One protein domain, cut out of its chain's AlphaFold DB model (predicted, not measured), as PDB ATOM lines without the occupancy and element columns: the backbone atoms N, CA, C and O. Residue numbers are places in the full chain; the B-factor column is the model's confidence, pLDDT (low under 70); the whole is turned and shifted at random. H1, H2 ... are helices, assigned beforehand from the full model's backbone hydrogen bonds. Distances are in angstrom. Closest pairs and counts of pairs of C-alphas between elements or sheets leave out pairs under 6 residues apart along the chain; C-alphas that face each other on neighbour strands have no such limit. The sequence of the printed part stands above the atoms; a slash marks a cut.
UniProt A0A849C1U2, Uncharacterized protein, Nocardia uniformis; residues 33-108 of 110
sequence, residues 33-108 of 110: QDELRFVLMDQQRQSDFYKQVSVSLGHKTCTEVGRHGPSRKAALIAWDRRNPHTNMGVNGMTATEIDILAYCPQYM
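Overview. This is residues 33 to 108 of the 110 residues of an uncharacterized protein of Nocardia uniformis (UniProt A0A849C1U2). Long helix H2 makes one side; H1 before it and H3 after it fold back from its two ends, and short H5 packs between them, crossing H2's middle. Of 76 printed residues, 58 are in five named helices, H1 to H5 in order: all helix, no named strand. It is compact, radius of gyration of the C-alphas 12.0 A, spanning 34 by 22 by 21 A.

Along the chain. H1, residues 33 to 43, begins at C-alpha 33 (-49.660, -30.024, -41.942). H2, residues 48 to 68, measures 30.4 A; H3, residues 70 to 82, 18.6 A. H4 is residues 84 to 87. H5, residues 95 to 103, ends at C-alpha 103 (-54.681, -22.685, -32.212).

Arrangement. H1 only just touches H5, with 3 pairs of C-alphas within 8 A, the closest Leu 36 and Ala 102, 7.0 A. Residues 55 to 62 of H2 touch H5, about perpendicular at 86 degrees; closest C-alphas, Gly 58 and Asp 99, 4.6 A. Every O i to N i+4 pair is within hydrogen-bond range in H1, H2, H3 and H5; H4 is too short.

Size, cuts and confidence. The printed part has no cut and no long link. Residues 33 to 45 and 90 to 91 have pLDDT under 70.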
ATOM      1  N   GLN A  33     -48.903 -29.007 -42.677       57.00
ATOM      2  CA  GLN A  33     -49.660 -30.024 -41.942       57.00
ATOM      3  C   GLN A  33     -48.757 -31.134 -41.380       57.00
ATOM      4  O   GLN A  33     -48.995 -31.610 -40.268       57.00
ATOM      5  N   ASP A  34     -47.705 -31.520 -42.107       62.66
ATOM      6  CA  ASP A  34     -46.716 -32.490 -41.630       62.66
ATOM      7  C   ASP A  34     -45.905 -31.932 -40.454       62.66
ATOM      8  O   ASP A  34     -45.582 -32.661 -39.517       62.66
ATOM      9  N   GLU A  35     -45.637 -30.626 -40.439       62.91
ATOM     10  CA  GLU A  35     -44.961 -29.977 -39.311       62.91
ATOM     11  C   GLU A  35     -45.812 -29.956 -38.055       62.91
ATOM     12  O   GLU A  35     -45.339 -30.344 -36.985       62.91
ATOM     13  N   LEU A  36     -47.090 -29.588 -38.188       64.38
ATOM     14  CA  LEU A  36     -48.026 -29.677 -37.074       64.38
ATOM     15  C   LEU A  36     -48.075 -31.104 -36.529       64.38
ATOM     16  O   LEU A  36     -48.060 -31.303 -35.317       64.38
ATOM     17  N   ARG A  37     -48.065 -32.110 -37.409       61.06
ATOM     18  CA  ARG A  37     -48.018 -33.514 -36.998       61.06
ATOM     19  C   ARG A  37     -46.763 -33.826 -36.179       61.06
ATOM     20  O   ARG A  37     -46.893 -34.465 -35.137       61.06
ATOM     21  N   PHE A  38     -45.578 -33.382 -36.595       63.97
ATOM     22  CA  PHE A  38     -44.345 -33.608 -35.830       63.97
ATOM     23  C   PHE A  38     -44.333 -32.883 -34.488       63.97
ATOM     24  O   PHE A  38     -43.968 -33.495 -33.486       63.97
ATOM     25  N   VAL A  39     -44.787 -31.627 -34.446       66.75
ATOM     26  CA  VAL A  39     -44.939 -30.872 -33.193       66.75
ATOM     27  C   VAL A  39     -45.878 -31.619 -32.248       66.75
ATOM     28  O   VAL A  39     -45.537 -31.843 -31.091       66.75
ATOM     29  N   LEU A  40     -47.028 -32.081 -32.742       65.88
ATOM     30  CA  LEU A  40     -47.985 -32.840 -31.940       65.88
ATOM     31  C   LEU A  40     -47.398 -34.169 -31.436       65.88
ATOM     32  O   LEU A  40     -47.633 -34.532 -30.285       65.88
ATOM     33  N   MET A  41     -46.615 -34.887 -32.251       65.75
ATOM     34  CA  MET A  41     -45.952 -36.129 -31.825       65.75
ATOM     35  C   MET A  41     -44.858 -35.889 -30.772       65.75
ATOM     36  O   MET A  41     -44.730 -36.693 -29.848       65.75
ATOM     37  N   ASP A  42     -44.093 -34.800 -30.875       68.19
ATOM     38  CA  ASP A  42     -43.112 -34.415 -29.852       68.19
ATOM     39  C   ASP A  42     -43.806 -34.037 -28.536       68.19
ATOM     40  O   ASP A  42     -43.469 -34.551 -27.465       68.19
ATOM     41  N   GLN A  43     -44.874 -33.235 -28.621       62.12
ATOM     42  CA  GLN A  43     -45.649 -32.816 -27.457       62.12
ATOM     43  C   GLN A  43     -46.297 -33.978 -26.695       62.12
ATOM     44  O   GLN A  43     -46.500 -33.864 -25.486       62.12
ATOM     45  N   GLN A  44     -46.566 -35.125 -27.334       61.94
ATOM     46  CA  GLN A  44     -47.074 -36.316 -26.635       61.94
ATOM     47  C   GLN A  44     -46.119 -36.842 -25.556       61.94
ATOM     48  O   GLN A  44     -46.583 -37.415 -24.570       61.94
ATOM     49  N   ARG A  45     -44.804 -36.635 -25.708       69.12
ATOM     50  CA  ARG A  45     -43.780 -37.092 -24.752       69.12
ATOM     51  C   ARG A  45     -43.484 -36.081 -23.646       69.12
ATOM     52  O   ARG A  45     -42.737 -36.395 -22.721       69.12
ATOM     53  N   GLN A  46     -44.048 -34.881 -23.736       72.50
ATOM     54  CA  GLN A  46     -43.790 -33.804 -22.791       72.50
ATOM     55  C   GLN A  46     -44.701 -33.889 -21.559       72.50
ATOM     56  O   GLN A  46     -45.772 -34.503 -21.592       72.50
ATOM     57  N   SER A  47     -44.267 -33.276 -20.454       76.00
ATOM     58  CA  SER A  47     -45.047 -33.241 -19.214       76.00
ATOM     59  C   SER A  47     -46.344 -32.450 -19.401       76.00
ATOM     60  O   SER A  47     -46.413 -31.513 -20.198       76.00
ATOM     61  N   ASP A  48     -47.384 -32.791 -18.639       77.88
ATOM     62  CA  ASP A  48     -48.684 -32.113 -18.753       77.88
ATOM     63  C   ASP A  48     -48.606 -30.624 -18.397       77.88
ATOM     64  O   ASP A  48     -49.307 -29.804 -18.990       77.88
ATOM     65  N   PHE A  49     -47.683 -30.261 -17.503       72.62
ATOM     66  CA  PHE A  49     -47.358 -28.869 -17.211       72.62
ATOM     67  C   PHE A  49     -46.866 -28.128 -18.459       72.62
ATOM     68  O   PHE A  49     -47.359 -27.045 -18.769       72.62
ATOM     69  N   TYR A  50     -45.937 -28.722 -19.213       71.31
ATOM     70  CA  TYR A  50     -45.430 -28.101 -20.433       71.31
ATOM     71  C   TYR A  50     -46.535 -27.930 -21.478       71.31
ATOM     72  O   TYR A  50     -46.657 -26.865 -22.079       71.31
ATOM     73  N   LYS A  51     -47.383 -28.951 -21.658       71.75
ATOM     74  CA  LYS A  51     -48.526 -28.885 -22.584       71.75
ATOM     75  C   LYS A  51     -49.473 -27.740 -22.218       71.75
ATOM     76  O   LYS A  51     -49.843 -26.964 -23.092       71.75
ATOM     77  N   GLN A  52     -49.817 -27.583 -20.935       74.44
ATOM     78  CA  GLN A  52     -50.651 -26.464 -20.478       74.44
ATOM     79  C   GLN A  52     -50.016 -25.103 -20.771       74.44
ATOM     80  O   GLN A  52     -50.701 -24.201 -21.254       74.44
ATOM     81  N   VAL A  53     -48.714 -24.954 -20.513       77.00
ATOM     82  CA  VAL A  53     -47.995 -23.710 -20.811       77.00
ATOM     83  C   VAL A  53     -47.997 -23.432 -22.316       77.00
ATOM     84  O   VAL A  53     -48.306 -22.313 -22.716       77.00
ATOM     85  N   SER A  54     -47.732 -24.440 -23.153       79.88
ATOM     86  CA  SER A  54     -47.757 -24.303 -24.617       79.88
ATOM     87  C   SER A  54     -49.134 -23.872 -25.129       79.88
ATOM     88  O   SER A  54     -49.217 -22.918 -25.899       79.88
ATOM     89  N   VAL A  55     -50.214 -24.495 -24.648       80.69
ATOM     90  CA  VAL A  55     -51.592 -24.111 -25.000       80.69
ATOM     91  C   VAL A  55     -51.897 -22.674 -24.563       80.69
ATOM     92  O   VAL A  55     -52.451 -21.887 -25.331       80.69
ATOM     93  N   SER A  56     -51.507 -22.296 -23.341       82.44
ATOM     94  CA  SER A  56     -51.731 -20.940 -22.830       82.44
ATOM     95  C   SER A  56     -50.976 -19.881 -23.635       82.44
ATOM     96  O   SER A  56     -51.510 -18.789 -23.848       82.44
ATOM     97  N   LEU A  57     -49.744 -20.173 -24.058       85.25
ATOM     98  CA  LEU A  57     -48.952 -19.278 -24.899       85.25
ATOM     99  C   LEU A  57     -49.578 -19.144 -26.288       85.25
ATOM    100  O   LEU A  57     -49.815 -18.019 -26.722       85.25
ATOM    101  N   GLY A  58     -49.970 -20.259 -26.908       87.75
ATOM    102  CA  GLY A  58     -50.638 -20.255 -28.205       87.75
ATOM    103  C   GLY A  58     -51.921 -19.425 -28.219       87.75
ATOM    104  O   GLY A  58     -52.103 -18.558 -29.075       87.75
ATOM    105  N   HIS A  59     -52.786 -19.581 -27.211       89.38
ATOM    106  CA  HIS A  59     -53.988 -18.749 -27.086       89.38
ATOM    107  C   HIS A  59     -53.684 -17.263 -26.866       89.38
ATOM    108  O   HIS A  59     -54.409 -16.401 -27.378       89.38
ATOM    109  N   LYS A  60     -52.607 -16.936 -26.143       91.44
ATOM    110  CA  LYS A  60     -52.166 -15.548 -25.980       91.44
ATOM    111  C   LYS A  60     -51.694 -14.965 -27.312       91.44
ATOM    112  O   LYS A  60     -52.119 -13.864 -27.655       91.44
ATOM    113  N   THR A  61     -50.898 -15.708 -28.082       92.06
ATOM    114  CA  THR A  61     -50.481 -15.331 -29.442       92.06
ATOM    115  C   THR A  61     -51.701 -15.052 -30.323       92.06
ATOM    116  O   THR A  61     -51.805 -13.980 -30.918       92.06
ATOM    117  N   CYS A  62     -52.686 -15.952 -30.325       91.44
ATOM    118  CA  CYS A  62     -53.931 -15.772 -31.070       91.44
ATOM    119  C   CYS A  62     -54.722 -14.532 -30.633       91.44
ATOM    120  O   CYS A  62     -55.255 -13.812 -31.476       91.44
ATOM    121  N   THR A  63     -54.774 -14.246 -29.329       94.31
ATOM    122  CA  THR A  63     -55.454 -13.059 -28.785       94.31
ATOM    123  C   THR A  63     -54.766 -11.766 -29.225       94.31
ATOM    124  O   THR A  63     -55.429 -10.820 -29.645       94.31
ATOM    125  N   GLU A  64     -53.435 -11.727 -29.167       93.44
ATOM    126  CA  GLU A  64     -52.634 -10.582 -29.606       93.44
ATOM    127  C   GLU A  64     -52.833 -10.300 -31.098       93.44
ATOM    128  O   GLU A  64     -53.052  -9.153 -31.492       93.44
ATOM    129  N   VAL A  65     -52.807 -11.343 -31.930       93.25
ATOM    130  CA  VAL A  65     -53.038 -11.214 -33.373       93.25
ATOM    131  C   VAL A  65     -54.479 -10.801 -33.663       93.25
ATOM    132  O   VAL A  65     -54.692  -9.872 -34.435       93.25
ATOM    133  N   GLY A  66     -55.469 -11.407 -33.006       92.88
ATOM    134  CA  GLY A  66     -56.875 -11.039 -33.184       92.88
ATOM    135  C   GLY A  66     -57.175  -9.591 -32.784       92.88
ATOM    136  O   GLY A  66     -57.967  -8.921 -33.442       92.88
ATOM    137  N   ARG A  67     -56.510  -9.076 -31.741       93.69
ATOM    138  CA  ARG A  67     -56.705  -7.705 -31.246       93.69
ATOM    139  C   ARG A  67     -56.005  -6.643 -32.093       93.69
ATOM    140  O   ARG A  67     -56.519  -5.536 -32.224       93.69
ATOM    141  N   HIS A  68     -54.818  -6.949 -32.609       92.44
ATOM    142  CA  HIS A  68     -53.939  -5.959 -33.240       92.44
ATOM    143  C   HIS A  68     -53.739  -6.175 -34.747       92.44
ATOM    144  O   HIS A  68     -53.111  -5.351 -35.410       92.44
ATOM    145  N   GLY A  69     -54.278  -7.263 -35.290       90.06
ATOM    146  CA  GLY A  69     -54.264  -7.575 -36.710       90.06
ATOM    147  C   GLY A  69     -52.904  -8.039 -37.256       90.06
ATOM    148  O   GLY A  69     -51.970  -8.343 -36.500       90.06
ATOM    149  N   PRO A  70     -52.771  -8.070 -38.595       89.06
ATOM    150  CA  PRO A  70     -51.614  -8.630 -39.302       89.06
ATOM    151  C   PRO A  70     -50.260  -8.028 -38.917       89.06
ATOM    152  O   PRO A  70     -49.248  -8.727 -38.847       89.06
ATOM    153  N   SER A  71     -50.212  -6.729 -38.610       90.06
ATOM    154  CA  SER A  71     -48.964  -6.058 -38.229       90.06
ATOM    155  C   SER A  71     -48.379  -6.616 -36.931       90.06
ATOM    156  O   SER A  71     -47.158  -6.714 -36.795       90.06
ATOM    157  N   ARG A  72     -49.231  -7.035 -35.984       93.75
ATOM    158  CA  ARG A  72     -48.776  -7.664 -34.739       93.75
ATOM    159  C   ARG A  72     -48.209  -9.049 -34.989       93.75
ATOM    160  O   ARG A  72     -47.137  -9.345 -34.467       93.75
ATOM    161  N   LYS A  73     -48.869  -9.849 -35.831       93.19
ATOM    162  CA  LYS A  73     -48.348 -11.142 -36.294       93.19
ATOM    163  C   LYS A  73     -46.954 -10.981 -36.903       93.19
ATOM    164  O   LYS A  73     -46.021 -11.646 -36.470       93.19
ATOM    165  N   ALA A  74     -46.785 -10.043 -37.837       92.62
ATOM    166  CA  ALA A  74     -45.487  -9.780 -38.458       92.62
ATOM    167  C   ALA A  74     -44.412  -9.369 -37.433       92.62
ATOM    168  O   ALA A  74     -43.269  -9.821 -37.516       92.62
ATOM    169  N   ALA A  75     -44.770  -8.549 -36.438       94.88
ATOM    170  CA  ALA A  75     -43.850  -8.132 -35.383       94.88
ATOM    171  C   ALA A  75     -43.406  -9.292 -34.474       94.88
ATOM    172  O   ALA A  75     -42.233  -9.349 -34.099       94.88
ATOM    173  N   LEU A  76     -44.320 -10.208 -34.137       93.81
ATOM    174  CA  LEU A  76     -44.027 -11.406 -33.345       93.81
ATOM    175  C   LEU A  76     -43.117 -12.369 -34.121       93.81
ATOM    176  O   LEU A  76     -42.052 -12.725 -33.624       93.81
ATOM    177  N   ILE A  77     -43.429 -12.644 -35.390       93.12
ATOM    178  CA  ILE A  77     -42.571 -13.446 -36.280       93.12
ATOM    179  C   ILE A  77     -41.169 -12.821 -36.407       93.12
ATOM    180  O   ILE A  77     -40.151 -13.514 -36.364       93.12
ATOM    181  N   ALA A  78     -41.075 -11.493 -36.537       94.12
ATOM    182  CA  ALA A  78     -39.789 -10.800 -36.580       94.12
ATOM    183  C   ALA A  78     -39.029 -10.876 -35.245       94.12
ATOM    184  O   ALA A  78     -37.797 -10.871 -35.224       94.12
ATOM    185  N   TRP A  79     -39.735 -10.912 -34.114       93.38
ATOM    186  CA  TRP A  79     -39.125 -11.142 -32.808       93.38
ATOM    187  C   TRP A  79     -38.603 -12.578 -32.673       93.38
ATOM    188  O   TRP A  79     -37.461 -12.748 -32.249       93.38
ATOM    189  N   ASP A  80     -39.353 -13.574 -33.136       93.88
ATOM    190  CA  ASP A  80     -38.930 -14.977 -33.134       93.88
ATOM    191  C   ASP A  80     -37.673 -15.200 -33.972       93.88
ATOM    192  O   ASP A  80     -36.692 -15.769 -33.496       93.88
ATOM    193  N   ARG A  81     -37.633 -14.632 -35.183       90.44
ATOM    194  CA  ARG A  81     -36.452 -14.715 -36.058       90.44
ATOM    195  C   ARG A  81     -35.215 -14.024 -35.479       90.44
ATOM    196  O   ARG A  81     -34.097 -14.409 -35.813       90.44
ATOM    197  N   ARG A  82     -35.388 -13.020 -34.611       93.94
ATOM    198  CA  ARG A  82     -34.277 -12.388 -33.872       93.94
ATOM    199  C   ARG A  82     -33.797 -13.229 -32.689       93.94
ATOM    200  O   ARG A  82     -32.664 -13.039 -32.258       93.94
ATOM    201  N   ASN A  83     -34.614 -14.162 -32.199       89.56
ATOM    202  CA  ASN A  83     -34.315 -15.035 -31.062       89.56
ATOM    203  C   ASN A  83     -34.409 -16.523 -31.459       89.56
ATOM    204  O   ASN A  83     -35.190 -17.285 -30.882       89.56
ATOM    205  N   PRO A  84     -33.602 -16.979 -32.435       86.06
ATOM    206  CA  PRO A  84     -33.818 -18.274 -33.068       86.06
ATOM    207  C   PRO A  84     -33.496 -19.480 -32.176       86.06
ATOM    208  O   PRO A  84     -33.887 -20.596 -32.485       86.06
ATOM    209  N   HIS A  85     -32.777 -19.261 -31.076       83.50
ATOM    210  CA  HIS A  85     -32.367 -20.303 -30.137       83.50
ATOM    211  C   HIS A  85     -33.531 -20.849 -29.296       83.50
ATOM    212  O   HIS A  85     -33.427 -21.957 -28.783       83.50
ATOM    213  N   THR A  86     -34.619 -20.087 -29.150       79.25
ATOM    214  CA  THR A  86     -35.789 -20.473 -28.340       79.25
ATOM    215  C   THR A  86     -37.097 -20.468 -29.118       79.25
ATOM    216  O   THR A  86     -38.040 -21.129 -28.699       79.25
ATOM    217  N   ASN A  87     -37.174 -19.732 -30.230       85.56
ATOM    218  CA  ASN A  87     -38.453 -19.429 -30.881       85.56
ATOM    219  C   ASN A  87     -38.545 -19.946 -32.317       85.56
ATOM    220  O   ASN A  87     -39.348 -19.452 -33.108       85.56
ATOM    221  N   MET A  88     -37.699 -20.905 -32.673       81.12
ATOM    222  CA  MET A  88     -37.762 -21.596 -33.955       81.12
ATOM    223  C   MET A  88     -38.072 -23.056 -33.669       81.12
ATOM    224  O   MET A  88     -37.387 -23.696 -32.872       81.12
ATOM    225  N   GLY A  89     -39.124 -23.565 -34.294       70.19
ATOM    226  CA  GLY A  89     -39.445 -24.978 -34.272       70.19
ATOM    227  C   GLY A  89     -38.722 -25.750 -35.369       70.19
ATOM    228  O   GLY A  89     -37.808 -25.260 -36.043       70.19
ATOM    229  N   VAL A  90     -39.160 -26.992 -35.541       65.44
ATOM    230  CA  VAL A  90     -38.683 -27.885 -36.600       65.44
ATOM    231  C   VAL A  90     -38.925 -27.221 -37.967       65.44
ATOM    232  O   VAL A  90     -39.864 -26.450 -38.117       65.44
ATOM    233  N   ASN A  91     -38.029 -27.459 -38.932       68.31
ATOM    234  CA  ASN A  91     -38.107 -26.969 -40.321       68.31
ATOM    235  C   ASN A  91     -38.138 -25.440 -40.535       68.31
ATOM    236  O   ASN A  91     -38.330 -24.970 -41.655       68.31
ATOM    237  N   GLY A  92     -37.848 -24.647 -39.503       77.62
ATOM    238  CA  GLY A  92     -37.674 -23.202 -39.646       77.62
ATOM    239  C   GLY A  92     -38.957 -22.382 -39.498       77.62
ATOM    240  O   GLY A  92     -38.906 -21.167 -39.710       77.62
ATOM    241  N   MET A  93     -40.070 -22.999 -39.087       83.44
ATOM    242  CA  MET A  93     -41.230 -22.255 -38.595       83.44
ATOM    243  C   MET A  93     -40.897 -21.552 -37.277       83.44
ATOM    244  O   MET A  93     -40.231 -22.096 -36.397       83.44
ATOM    245  N   THR A  94     -41.377 -20.325 -37.127       89.94
ATOM    246  CA  THR A  94     -41.309 -19.581 -35.866       89.94
ATOM    247  C   THR A  94     -42.331 -20.106 -34.857       89.94
ATOM    248  O   THR A  94     -43.360 -20.665 -35.236       89.94
ATOM    249  N   ALA A  95     -42.086 -19.883 -33.564       88.06
ATOM    250  CA  ALA A  95     -43.038 -20.198 -32.500       88.06
ATOM    251  C   ALA A  95     -44.408 -19.552 -32.759       88.06
ATOM    252  O   ALA A  95     -45.433 -20.216 -32.637       88.06
ATOM    253  N   THR A  96     -44.429 -18.303 -33.235       91.00
ATOM    254  CA  THR A  96     -45.663 -17.616 -33.640       91.00
ATOM    255  C   THR A  96     -46.385 -18.338 -34.780       91.00
ATOM    256  O   THR A  96     -47.607 -18.472 -34.748       91.00
ATOM    257  N   GLU A  97     -45.664 -18.798 -35.805       89.25
ATOM    258  CA  GLU A  97     -46.268 -19.533 -36.925       89.25
ATOM    259  C   GLU A  97     -46.840 -20.887 -36.465       89.25
ATOM    260  O   GLU A  97     -47.914 -21.275 -36.927       89.25
ATOM    261  N   ILE A  98     -46.183 -21.563 -35.517       86.31
ATOM    262  CA  ILE A  98     -46.662 -22.815 -34.908       86.31
ATOM    263  C   ILE A  98     -47.910 -22.567 -34.054       86.31
ATOM    264  O   ILE A  98     -48.901 -23.279 -34.206       86.31
ATOM    265  N   ASP A  99     -47.897 -21.537 -33.207       89.06
ATOM    266  CA  ASP A  99     -49.038 -21.151 -32.374       89.06
ATOM    267  C   ASP A  99     -50.272 -20.831 -33.229       89.06
ATOM    268  O   ASP A  99     -51.378 -21.300 -32.952       89.06
ATOM    269  N   ILE A 100     -50.085 -20.059 -34.305       89.31
ATOM    270  CA  ILE A 100     -51.169 -19.709 -35.228       89.31
ATOM    271  C   ILE A 100     -51.704 -20.959 -35.920       89.31
ATOM    272  O   ILE A 100     -52.917 -21.148 -35.980       89.31
ATOM    273  N   LEU A 101     -50.820 -21.825 -36.416       87.19
ATOM    274  CA  LEU A 101     -51.214 -23.068 -37.068       87.19
ATOM    275  C   LEU A 101     -52.017 -23.985 -36.139       87.19
ATOM    276  O   LEU A 101     -53.018 -24.560 -36.563       87.19
ATOM    277  N   ALA A 102     -51.581 -24.119 -34.888       84.00
ATOM    278  CA  ALA A 102     -52.174 -25.044 -33.935       84.00
ATOM    279  C   ALA A 102     -53.490 -24.527 -33.328       84.00
ATOM    280  O   ALA A 102     -54.403 -25.320 -33.107       84.00
ATOM    281  N   TYR A 103     -53.604 -23.219 -33.060       86.50
ATOM    282  CA  TYR A 103     -54.681 -22.685 -32.212       86.50
ATOM    283  C   TYR A 103     -55.583 -21.643 -32.883       86.50
ATOM    284  O   TYR A 103     -56.693 -21.405 -32.404       86.50
ATOM    285  N   CYS A 104     -55.149 -21.009 -33.974       88.31
ATOM    286  CA  CYS A 104     -55.952 -20.018 -34.696       88.31
ATOM    287  C   CYS A 104     -55.599 -19.956 -36.192       88.31
ATOM    288  O   CYS A 104     -55.199 -18.898 -36.696       88.31
ATOM    289  N   PRO A 105     -55.771 -21.065 -36.935       88.19
ATOM    290  CA  PRO A 105     -55.300 -21.189 -38.315       88.19
ATOM    291  C   PRO A 105     -55.944 -20.182 -39.277       88.19
ATOM    292  O   PRO A 105     -55.362 -19.869 -40.315       88.19
ATOM    293  N   GLN A 106     -57.093 -19.594 -38.924       86.88
ATOM    294  CA  GLN A 106     -57.695 -18.483 -39.667       86.88
ATOM    295  C   GLN A 106     -56.756 -17.271 -39.808       86.88
ATOM    296  O   GLN A 106     -56.876 -16.504 -40.762       86.88
ATOM    297  N   TYR A 107     -55.793 -17.112 -38.894       85.81
ATOM    298  CA  TYR A 107     -54.791 -16.052 -38.957       85.81
ATOM    299  C   TYR A 107     -53.537 -16.438 -39.741       85.81
ATOM    300  O   TYR A 107     -52.591 -15.662 -39.789       85.81
ATOM    301  N   MET A 108     -53.481 -17.613 -40.376       80.62
ATOM    302  CA  MET A 108     -52.301 -18.031 -41.135       80.62
ATOM    303  C   MET A 108     -52.142 -17.247 -42.447       80.62
ATOM    304  O   MET A 108     -51.027 -16.853 -42.785       80.62
TER     305      MET A 108